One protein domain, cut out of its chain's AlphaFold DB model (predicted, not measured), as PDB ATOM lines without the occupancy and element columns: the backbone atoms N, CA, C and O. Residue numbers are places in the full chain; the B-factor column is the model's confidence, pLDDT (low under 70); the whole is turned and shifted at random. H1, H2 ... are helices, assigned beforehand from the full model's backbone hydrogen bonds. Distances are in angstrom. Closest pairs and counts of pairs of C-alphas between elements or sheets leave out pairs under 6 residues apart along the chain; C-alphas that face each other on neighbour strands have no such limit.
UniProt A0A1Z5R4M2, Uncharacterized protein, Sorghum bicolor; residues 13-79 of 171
ATOM      1  N   THR A  13      95.765  25.930 -40.248       89.81
ATOM      2  CA  THR A  13      96.396  25.573 -38.970       89.81
ATOM      3  C   THR A  13      95.394  25.019 -37.953       89.81
ATOM      4  O   THR A  13      95.686  24.032 -37.287       89.81
ATOM      5  N   CYS A  14      94.200  25.615 -37.846       89.31
ATOM      6  CA  CYS A  14      93.145  25.146 -36.946       89.31
ATOM      7  C   CYS A  14      92.592  23.784 -37.387       89.31
ATOM      8  O   CYS A  14      92.449  22.893 -36.554       89.31
ATOM      9  N   CYS A  15      92.374  23.587 -38.692       91.31
ATOM     10  CA  CYS A  15      92.000  22.277 -39.218       91.31
ATOM     11  C   CYS A  15      93.068  21.222 -38.928       91.31
ATOM     12  O   CYS A  15      92.740  20.161 -38.414       91.31
ATOM     13  N   ASN A  16      94.342  21.515 -39.190       92.56
ATOM     14  CA  ASN A  16      95.419  20.559 -38.941       92.56
ATOM     15  C   ASN A  16      95.515  20.173 -37.460       92.56
ATOM     16  O   ASN A  16      95.663  18.994 -37.152       92.56
ATOM     17  N   ALA A  17      95.379  21.139 -36.546       92.94
ATOM     18  CA  ALA A  17      95.371  20.870 -35.110       92.94
ATOM     19  C   ALA A  17      94.170  20.008 -34.687       92.94
ATOM     20  O   ALA A  17      94.329  19.065 -33.914       92.94
ATOM     21  N   LEU A  18      92.982  20.297 -35.228       90.75
ATOM     22  CA  LEU A  18      91.765  19.531 -34.968       90.75
ATOM     23  C   LEU A  18      91.890  18.085 -35.464       90.75
ATOM     24  O   LEU A  18      91.599  17.148 -34.727       90.75
ATOM     25  N   LEU A  19      92.353  17.905 -36.702       91.19
ATOM     26  CA  LEU A  19      92.575  16.586 -37.288       91.19
ATOM     27  C   LEU A  19      93.661  15.815 -36.547       91.19
ATOM     28  O   LEU A  19      93.514  14.621 -36.338       91.19
ATOM     29  N   TYR A  20      94.735  16.472 -36.111       90.69
ATOM     30  CA  TYR A  20      95.760  15.827 -35.297       90.69
ATOM     31  C   TYR A  20      95.168  15.301 -33.983       90.69
ATOM     32  O   TYR A  20      95.315  14.124 -33.663       90.69
ATOM     33  N   ALA A  21      94.430  16.150 -33.263       90.44
ATOM     34  CA  ALA A  21      93.822  15.789 -31.987       90.44
ATOM     35  C   ALA A  21      92.787  14.658 -32.101       90.44
ATOM     36  O   ALA A  21      92.653  13.869 -31.173       90.44
ATOM     37  N   ILE A  22      92.061  14.579 -33.220       89.44
ATOM     38  CA  ILE A  22      90.976  13.607 -33.399       89.44
ATOM     39  C   ILE A  22      91.431  12.347 -34.139       89.44
ATOM     40  O   ILE A  22      90.966  11.273 -33.797       89.44
ATOM     41  N   ASP A  23      92.325  12.441 -35.125       88.50
ATOM     42  CA  ASP A  23      92.696  11.308 -35.987       88.50
ATOM     43  C   ASP A  23      94.069  10.700 -35.656       88.50
ATOM     44  O   ASP A  23      94.325   9.566 -36.060       88.50
ATOM     45  N   GLN A  24      94.968  11.438 -34.986       85.81
ATOM     46  CA  GLN A  24      96.357  11.000 -34.742       85.81
ATOM     47  C   GLN A  24      96.697  10.778 -33.266       85.81
ATOM     48  O   GLN A  24      97.531   9.933 -32.963       85.81
ATOM     49  N   VAL A  25      96.088  11.541 -32.357       87.31
ATOM     50  CA  VAL A  25      96.277  11.383 -30.905       87.31
ATOM     51  C   VAL A  25      95.603  10.139 -30.306       87.31
ATOM     52  O   VAL A  25      96.184   9.592 -29.365       87.31
ATOM     53  N   PRO A  26      94.418   9.674 -30.762       82.81
ATOM     54  CA  PRO A  26      93.838   8.450 -30.219       82.81
ATOM     55  C   PRO A  26      94.786   7.266 -30.411       82.81
ATOM     56  O   PRO A  26      95.576   7.232 -31.357       82.81
ATOM     57  N   ALA A  27      94.680   6.277 -29.524       76.50
ATOM     58  CA  ALA A  27      95.368   5.009 -29.713       76.50
ATOM     59  C   ALA A  27      94.992   4.404 -31.080       76.50
ATOM     60  O   ALA A  27      93.902   4.645 -31.600       76.50
ATOM     61  N   SER A  28      95.904   3.643 -31.689       69.88
ATOM     62  CA  SER A  28      95.759   3.156 -33.072       69.88
ATOM     63  C   SER A  28      94.518   2.287 -33.321       69.88
ATOM     64  O   SER A  28      94.148   2.063 -34.472       69.88
ATOM     65  N   ASP A  29      93.908   1.774 -32.257       75.81
ATOM     66  CA  ASP A  29      92.697   0.959 -32.233       75.81
ATOM     67  C   ASP A  29      91.401   1.771 -32.039       75.81
ATOM     68  O   ASP A  29      90.312   1.235 -32.253       75.81
ATOM     69  N   GLU A  30      91.485   3.063 -31.708       76.69
ATOM     70  CA  GLU A  30      90.325   3.949 -31.596       76.69
ATOM     71  C   GLU A  30      90.112   4.775 -32.878       76.69
ATOM     72  O   GLU A  30      91.029   5.360 -33.455       76.69
ATOM     73  N   SER A  31      88.859   4.851 -33.339       84.75
ATOM     74  CA  SER A  31      88.486   5.724 -34.457       84.75
ATOM     75  C   SER A  31      88.442   7.191 -34.016       84.75
ATOM     76  O   SER A  31      88.075   7.505 -32.877       84.75
ATOM     77  N   GLY A  32      88.727   8.118 -34.933       84.06
ATOM     78  CA  GLY A  32      88.607   9.546 -34.641       84.06
ATOM     79  C   GLY A  32      87.158   9.946 -34.361       84.06
ATOM     80  O   GLY A  32      86.885  10.763 -33.480       84.06
ATOM     81  N   ALA A  33      86.195   9.274 -35.003       86.69
ATOM     82  CA  ALA A  33      84.783   9.401 -34.642       86.69
ATOM     83  C   ALA A  33      84.502   9.013 -33.182       86.69
ATOM     84  O   ALA A  33      83.737   9.713 -32.519       86.69
ATOM     85  N   CYS A  34      85.104   7.941 -32.661       86.38
ATOM     86  CA  CYS A  34      84.943   7.542 -31.261       86.38
ATOM     87  C   CYS A  34      85.505   8.594 -30.304       86.38
ATOM     88  O   CYS A  34      84.816   9.016 -29.372       86.38
ATOM     89  N   CYS A  35      86.730   9.052 -30.573       87.19
ATOM     90  CA  CYS A  35      87.405  10.066 -29.771       87.19
ATOM     91  C   CYS A  35      86.579  11.361 -29.705       87.19
ATOM     92  O   CYS A  35      86.255  11.850 -28.619       87.19
ATOM     93  N   LEU A  36      86.144  11.861 -30.866       87.00
ATOM     94  CA  LEU A  36      85.320  13.063 -30.957       87.00
ATOM     95  C   LEU A  36      83.980  12.895 -30.232       87.00
ATOM     96  O   LEU A  36      83.518  13.809 -29.550       87.00
ATOM     97  N   CYS A  37      83.368  11.718 -30.351       84.94
ATOM     98  CA  CYS A  37      82.110  11.414 -29.689       84.94
ATOM     99  C   CYS A  37      82.250  11.474 -28.163       84.94
ATOM    100  O   CYS A  37      81.476  12.156 -27.488       84.94
ATOM    101  N   ARG A  38      83.275  10.800 -27.621       84.75
ATOM    102  CA  ARG A  38      83.566  10.768 -26.183       84.75
ATOM    103  C   ARG A  38      83.843  12.179 -25.656       84.75
ATOM    104  O   ARG A  38      83.260  12.569 -24.647       84.75
ATOM    105  N   TYR A  39      84.622  12.970 -26.397       85.12
ATOM    106  CA  TYR A  39      84.897  14.370 -26.070       85.12
ATOM    107  C   TYR A  39      83.619  15.218 -26.004       85.12
ATOM    108  O   TYR A  39      83.393  15.937 -25.028       85.12
ATOM    109  N   MET A  40      82.752  15.123 -27.017       83.44
ATOM    110  CA  MET A  40      81.499  15.881 -27.053       83.44
ATOM    111  C   MET A  40      80.534  15.468 -25.937       83.44
ATOM    112  O   MET A  40      79.879  16.336 -25.363       83.44
ATOM    113  N   LYS A  41      80.477  14.173 -25.602       80.88
ATOM    114  CA  LYS A  41      79.659  13.648 -24.503       80.88
ATOM    115  C   LYS A  41      80.134  14.145 -23.138       80.88
ATOM    116  O   LYS A  41      79.320  14.567 -22.326       80.88
ATOM    117  N   GLU A  42      81.438  14.099 -22.879       80.69
ATOM    118  CA  GLU A  42      82.005  14.463 -21.576       80.69
ATOM    119  C   GLU A  42      81.984  15.976 -21.333       80.69
ATOM    120  O   GLU A  42      81.700  16.439 -20.229       80.69
ATOM    121  N   ARG A  43      82.262  16.764 -22.375       77.62
ATOM    122  CA  ARG A  43      82.372  18.223 -22.270       77.62
ATOM    123  C   ARG A  43      81.101  18.972 -22.645       77.62
ATOM    124  O   ARG A  43      81.132  20.200 -22.626       77.62
ATOM    125  N   TRP A  44      80.022  18.267 -23.000       68.38
ATOM    126  CA  TRP A  44      78.841  18.869 -23.636       68.38
ATOM    127  C   TRP A  44      79.262  19.800 -24.780       68.38
ATOM    128  O   TRP A  44      78.829  20.947 -24.886       68.38
ATOM    129  N   GLY A  45      80.213  19.307 -25.577       65.81
ATOM    130  CA  GLY A  45      80.916  20.105 -26.571       65.81
ATOM    131  C   GLY A  45      79.951  20.681 -27.609       65.81
ATOM    132  O   GLY A  45      78.929  20.057 -27.917       65.81
ATOM    133  N   PRO A  46      80.260  21.857 -28.179       69.75
ATOM    134  CA  PRO A  46      79.387  22.474 -29.162       69.75
ATOM    135  C   PRO A  46      79.217  21.543 -30.376       69.75
ATOM    136  O   PRO A  46      80.209  20.983 -30.861       69.75
ATOM    137  N   PRO A  47      77.996  21.410 -30.931       69.69
ATOM    138  CA  PRO A  47      77.757  20.621 -32.148       69.69
ATOM    139  C   PRO A  47      78.573  21.141 -33.344       69.69
ATOM    140  O   PRO A  47      78.838  20.416 -34.302       69.69
ATOM    141  N   GLU A  48      79.031  22.387 -33.253       79.94
ATOM    142  CA  GLU A  48      79.902  23.055 -34.212       79.94
ATOM    143  C   GLU A  48      81.246  22.335 -34.400       79.94
ATOM    144  O   GLU A  48      81.810  22.362 -35.497       79.94
ATOM    145  N   LEU A  49      81.740  21.622 -33.381       83.69
ATOM    146  CA  LEU A  49      83.002  20.885 -33.470       83.69
ATOM    147  C   LEU A  49      82.913  19.735 -34.484       83.69
ATOM    148  O   LEU A  49      83.795  19.584 -35.328       83.69
ATOM    149  N   ALA A  50      81.805  18.986 -34.469       85.00
ATOM    150  CA  ALA A  50      81.534  17.935 -35.448       85.00
ATOM    151  C   ALA A  50      81.417  18.504 -36.868       85.00
ATOM    152  O   ALA A  50      81.981  17.955 -37.816       85.00
ATOM    153  N   THR A  51      80.743  19.647 -37.018       86.00
ATOM    154  CA  THR A  51      80.631  20.311 -38.324       86.00
ATOM    155  C   THR A  51      81.979  20.818 -38.832       86.00
ATOM    156  O   THR A  51      82.292  20.649 -40.008       86.00
ATOM    157  N   THR A  52      82.817  21.355 -37.941       87.75
ATOM    158  CA  THR A  52      84.162  21.838 -38.275       87.75
ATOM    159  C   THR A  52      85.061  20.677 -38.684       87.75
ATOM    160  O   THR A  52      85.766  20.775 -39.680       87.75
ATOM    161  N   TYR A  53      84.980  19.538 -37.995       88.56
ATOM    162  CA  TYR A  53      85.717  18.333 -38.372       88.56
ATOM    163  C   TYR A  53      85.329  17.816 -39.770       88.56
ATOM    164  O   TYR A  53      86.198  17.442 -40.562       88.56
ATOM    165  N   ILE A  54      84.034  17.847 -40.116       89.06
ATOM    166  CA  ILE A  54      83.561  17.505 -41.468       89.06
ATOM    167  C   ILE A  54      84.125  18.489 -42.504       89.06
ATOM    168  O   ILE A  54      84.629  18.053 -43.539       89.06
ATOM    169  N   LEU A  55      84.073  19.795 -42.222       89.69
ATOM    170  CA  LEU A  55      84.593  20.851 -43.103       89.69
ATOM    171  C   LEU A  55      86.112  20.760 -43.298       89.69
ATOM    172  O   LEU A  55      86.603  20.965 -44.404       89.69
ATOM    173  N   CYS A  56      86.847  20.386 -42.252       90.44
ATOM    174  CA  CYS A  56      88.284  20.130 -42.293       90.44
ATOM    175  C   CYS A  56      88.645  18.791 -42.957       90.44
ATOM    176  O   CYS A  56      89.817  18.437 -43.002       90.44
ATOM    177  N   ASN A  57      87.671  18.061 -43.511       90.75
ATOM    178  CA  ASN A  57      87.876  16.836 -44.281       90.75
ATOM    179  C   ASN A  57      88.438  15.652 -43.471       90.75
ATOM    180  O   ASN A  57      89.166  14.824 -44.023       90.75
ATOM    181  N   GLY A  58      88.070  15.536 -42.192       88.50
ATOM    182  CA  GLY A  58      88.590  14.485 -41.315       88.50
ATOM    183  C   GLY A  58      88.305  13.054 -41.771       88.50
ATOM    184  O   GLY A  58      87.409  12.801 -42.590       88.50
ATOM    185  N   LYS A  59      89.095  12.108 -41.252       89.94
ATOM    186  CA  LYS A  59      89.095  10.693 -41.659       89.94
ATOM    187  C   LYS A  59      87.713  10.040 -41.531       89.94
ATOM    188  O   LYS A  59      87.212   9.428 -42.479       89.94
ATOM    189  N   ASP A  60      87.038  10.267 -40.409       88.00
ATOM    190  CA  ASP A  60      85.743   9.658 -40.092       88.00
ATOM    191  C   ASP A  60      84.545  10.581 -40.359       88.00
ATOM    192  O   ASP A  60      83.437  10.369 -39.856       88.00
ATOM    193  N   ARG A  61      84.713  11.595 -41.222       86.94
ATOM    194  CA  ARG A  61      83.645  12.555 -41.568       86.94
ATOM    195  C   ARG A  61      82.357  11.888 -42.072       86.94
ATOM    196  O   ARG A  61      81.254  12.388 -41.859       86.94
ATOM    197  N   HIS A  62      82.483  10.735 -42.723       85.75
ATOM    198  CA  HIS A  62      81.371   9.944 -43.260       85.75
ATOM    199  C   HIS A  62      80.538   9.237 -42.173       85.75
ATOM    200  O   HIS A  62      79.402   8.833 -42.434       85.75
ATOM    201  N   ILE A  63      81.111   9.068 -40.978       85.12
ATOM    202  CA  ILE A  63      80.453   8.531 -39.782       85.12
ATOM    203  C   ILE A  63      79.769   9.684 -39.045       85.12
ATOM    204  O   ILE A  63      78.571   9.624 -38.787       85.12
ATOM    205  N   ILE A  64      80.516  10.764 -38.795       84.00
ATOM    206  CA  ILE A  64      80.058  11.932 -38.024       84.00
ATOM    207  C   ILE A  64      78.917  12.678 -38.726       84.00
ATOM    208  O   ILE A  64      77.987  13.144 -38.079       84.00
ATOM    209  N   SER A  65      78.918  12.735 -40.059       84.38
ATOM    210  CA  SER A  65      77.826  13.349 -40.839       84.38
ATOM    211  C   SER A  65      76.463  12.670 -40.672       84.38
ATOM    212  O   SER A  65      75.446  13.275 -41.005       84.38
ATOM    213  N   ARG A  66      76.424  11.433 -40.161       82.62
ATOM    214  CA  ARG A  66      75.177  10.706 -39.879       82.62
ATOM    215  C   ARG A  66      74.710  10.866 -38.440       82.62
ATOM    216  O   ARG A  66      73.643  10.358 -38.106       82.62
ATOM    217  N   TRP A  67      75.501  11.513 -37.584       79.19
ATOM    218  CA  TRP A  67      75.102  11.737 -36.205       79.19
ATOM    219  C   TRP A  67      73.852  12.622 -36.161       79.19
ATOM    220  O   TRP A  67      73.753  13.593 -36.923       79.19
ATOM    221  N   PRO A  68      72.882  12.307 -35.286       71.38
ATOM    222  CA  PRO A  68      71.754  13.194 -35.074       71.38
ATOM    223  C   PRO A  68      72.273  14.551 -34.579       71.38
ATOM    224  O   PRO A  68      73.163  14.630 -33.737       71.38
ATOM    225  N   LYS A  69      71.707  15.644 -35.109       63.69
ATOM    226  CA  LYS A  69      72.102  17.026 -34.765       63.69
ATOM    227  C   LYS A  69      71.837  17.392 -33.297       63.69
ATOM    228  O   LYS A  69      72.274  18.448 -32.852       63.69
ATOM    229  N   PHE A  70      71.119  16.541 -32.569       52.12
ATOM    230  CA  PHE A  70      70.670  16.768 -31.206       52.12
ATOM    231  C   PHE A  70      70.961  15.518 -30.379       52.12
ATOM    232  O   PHE A  70      70.455  14.445 -30.687       52.12
ATOM    233  N   HIS A  71      71.810  15.707 -29.371       54.12
ATOM    234  CA  HIS A  71      72.271  14.735 -28.383       54.12
ATOM    235  C   HIS A  71      72.956  13.479 -28.932       54.12
ATOM    236  O   HIS A  71      72.353  12.514 -29.390       54.12
ATOM    237  N   ILE A  72      74.278  13.473 -28.779       61.97
ATOM    238  CA  ILE A  72      75.076  12.256 -28.826       61.97
ATOM    239  C   ILE A  72      74.859  11.523 -27.491       61.97
ATOM    240  O   ILE A  72      75.664  11.629 -26.568       61.97
ATOM    241  N   GLU A  73      73.729  10.834 -27.349       57.91
ATOM    242  CA  GLU A  73      73.465  10.014 -26.154       57.91
ATOM    243  C   GLU A  73      74.259   8.696 -26.213       57.91
ATOM    244  O   GLU A  73      74.794   8.217 -25.205       57.91
ATOM    245  N   GLU A  74      74.459   8.176 -27.429       64.31
ATOM    246  CA  GLU A  74      75.084   6.881 -27.687       64.31
ATOM    247  C   GLU A  74      76.343   7.003 -28.557       64.31
ATOM    248  O   GLU A  74      76.300   6.979 -29.785       64.31
ATOM    249  N   CYS A  75      77.508   7.063 -27.906       72.88
ATOM    250  CA  CYS A  75      78.804   6.979 -28.593       72.88
ATOM    251  C   CYS A  75      79.210   5.573 -29.027       72.88
ATOM    252  O   CYS A  75      80.182   5.419 -29.765       72.88
ATOM    253  N   LEU A  76      78.463   4.554 -28.599       65.69
ATOM    254  CA  LEU A  76      78.730   3.153 -28.916       65.69
ATOM    255  C   LEU A  76      78.879   2.940 -30.424       65.69
ATOM    256  O   LEU A  76      79.899   2.417 -30.855       65.69
ATOM    257  N   ALA A  77      77.948   3.458 -31.230       66.12
ATOM    258  CA  ALA A  77      77.986   3.302 -32.684       66.12
ATOM    259  C   ALA A  77      79.238   3.924 -33.342       66.12
ATOM    260  O   ALA A  77      79.755   3.394 -34.329       66.12
ATOM    261  N   ALA A  78      79.748   5.035 -32.796       68.62
ATOM    262  CA  ALA A  78      80.959   5.700 -33.287       68.62
ATOM    263  C   ALA A  78      82.242   4.939 -32.907       68.62
ATOM    264  O   ALA A  78      83.209   4.931 -33.670       68.62
ATOM    265  N   CYS A  79      82.221   4.266 -31.755       75.38
ATOM    266  CA  CYS A  79      83.330   3.484 -31.215       75.38
ATOM    267  C   CYS A  79      83.389   2.038 -31.716       75.38
ATOM    268  O   CYS A  79      84.414   1.383 -31.580       75.38
TER     269      CYS A  79
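AT A GLANCE: This is residues 13 to 79 of the 171 residues of an uncharacterized protein of Sorghum bicolor (UniProt A0A1Z5R4M2). Three main helices make a small rounded cluster: H2 and H3 run side by side and opposite ways, close but not clearly touching, and H1 stands crosswise to both at one end. H4, a short helix, packs on H3; H5, also short, packs on residues 33 to 37 of H2; the link between them, residues 65 to 75, loops round the end far from H1. The 67 printed residues hold five named helices, H1 to H5 in chain order, and no named strand: all helix, compact, radius of gyration of the C-alphas 10.7 A, spans 29 by 24 by 22 A.

HOW THE PARTS SIT: Start at H1, residues 13 to 24; its residues 22 to 24 touch H2, residues 32 to 43, about perpendicular at 77 degrees, closest C-alphas Asp 23 and Gly 32, 4.7 A. Residues 15 to 19 of H1 touch H3, residues 48 to 55, about perpendicular at 87 degrees, closest C-alphas Leu 18 and Tyr 53, 7.0 A. H2 and H3 are close but not clearly touching, closest C-alphas Leu 36 and Ala 50, 7.6 A, at a shallow tilt of 16 degrees, opposite ways. Next, H4, residues 61 to 64, touches H3, closest C-alphas Ile 54 and Arg 61, 5.0 A. Last, H5, residues 76 to 79, touches H2, closest C-alphas Cys 34 and Cys 79, 4.4 A. In H1, H2 and H3 every O i to N i+4 pair is within hydrogen-bond range; H4 and H5 are too short for one, and their single O i to N i+3 pair is within range in H5 but not in H4.

IN THESE COORDINATES: Find C-alpha 13 at (96.396, 25.573, -38.970); H1 runs 15.2 A from there. H2 begins at (88.607, 9.546, -34.641) and spans 16.3 A, H3 10.3 A. H5 ends at C-alpha 79, (83.330, 3.484, -31.215).

THE WHOLE: The C-alphas farthest apart, Thr 13 and Glu 73, are 30.5 A apart. The printed part has no cut; the link from H4 to H5 is long. Look for pLDDT under 70 at residues 28, 44 to 47, 69 to 74 and 76 to 78.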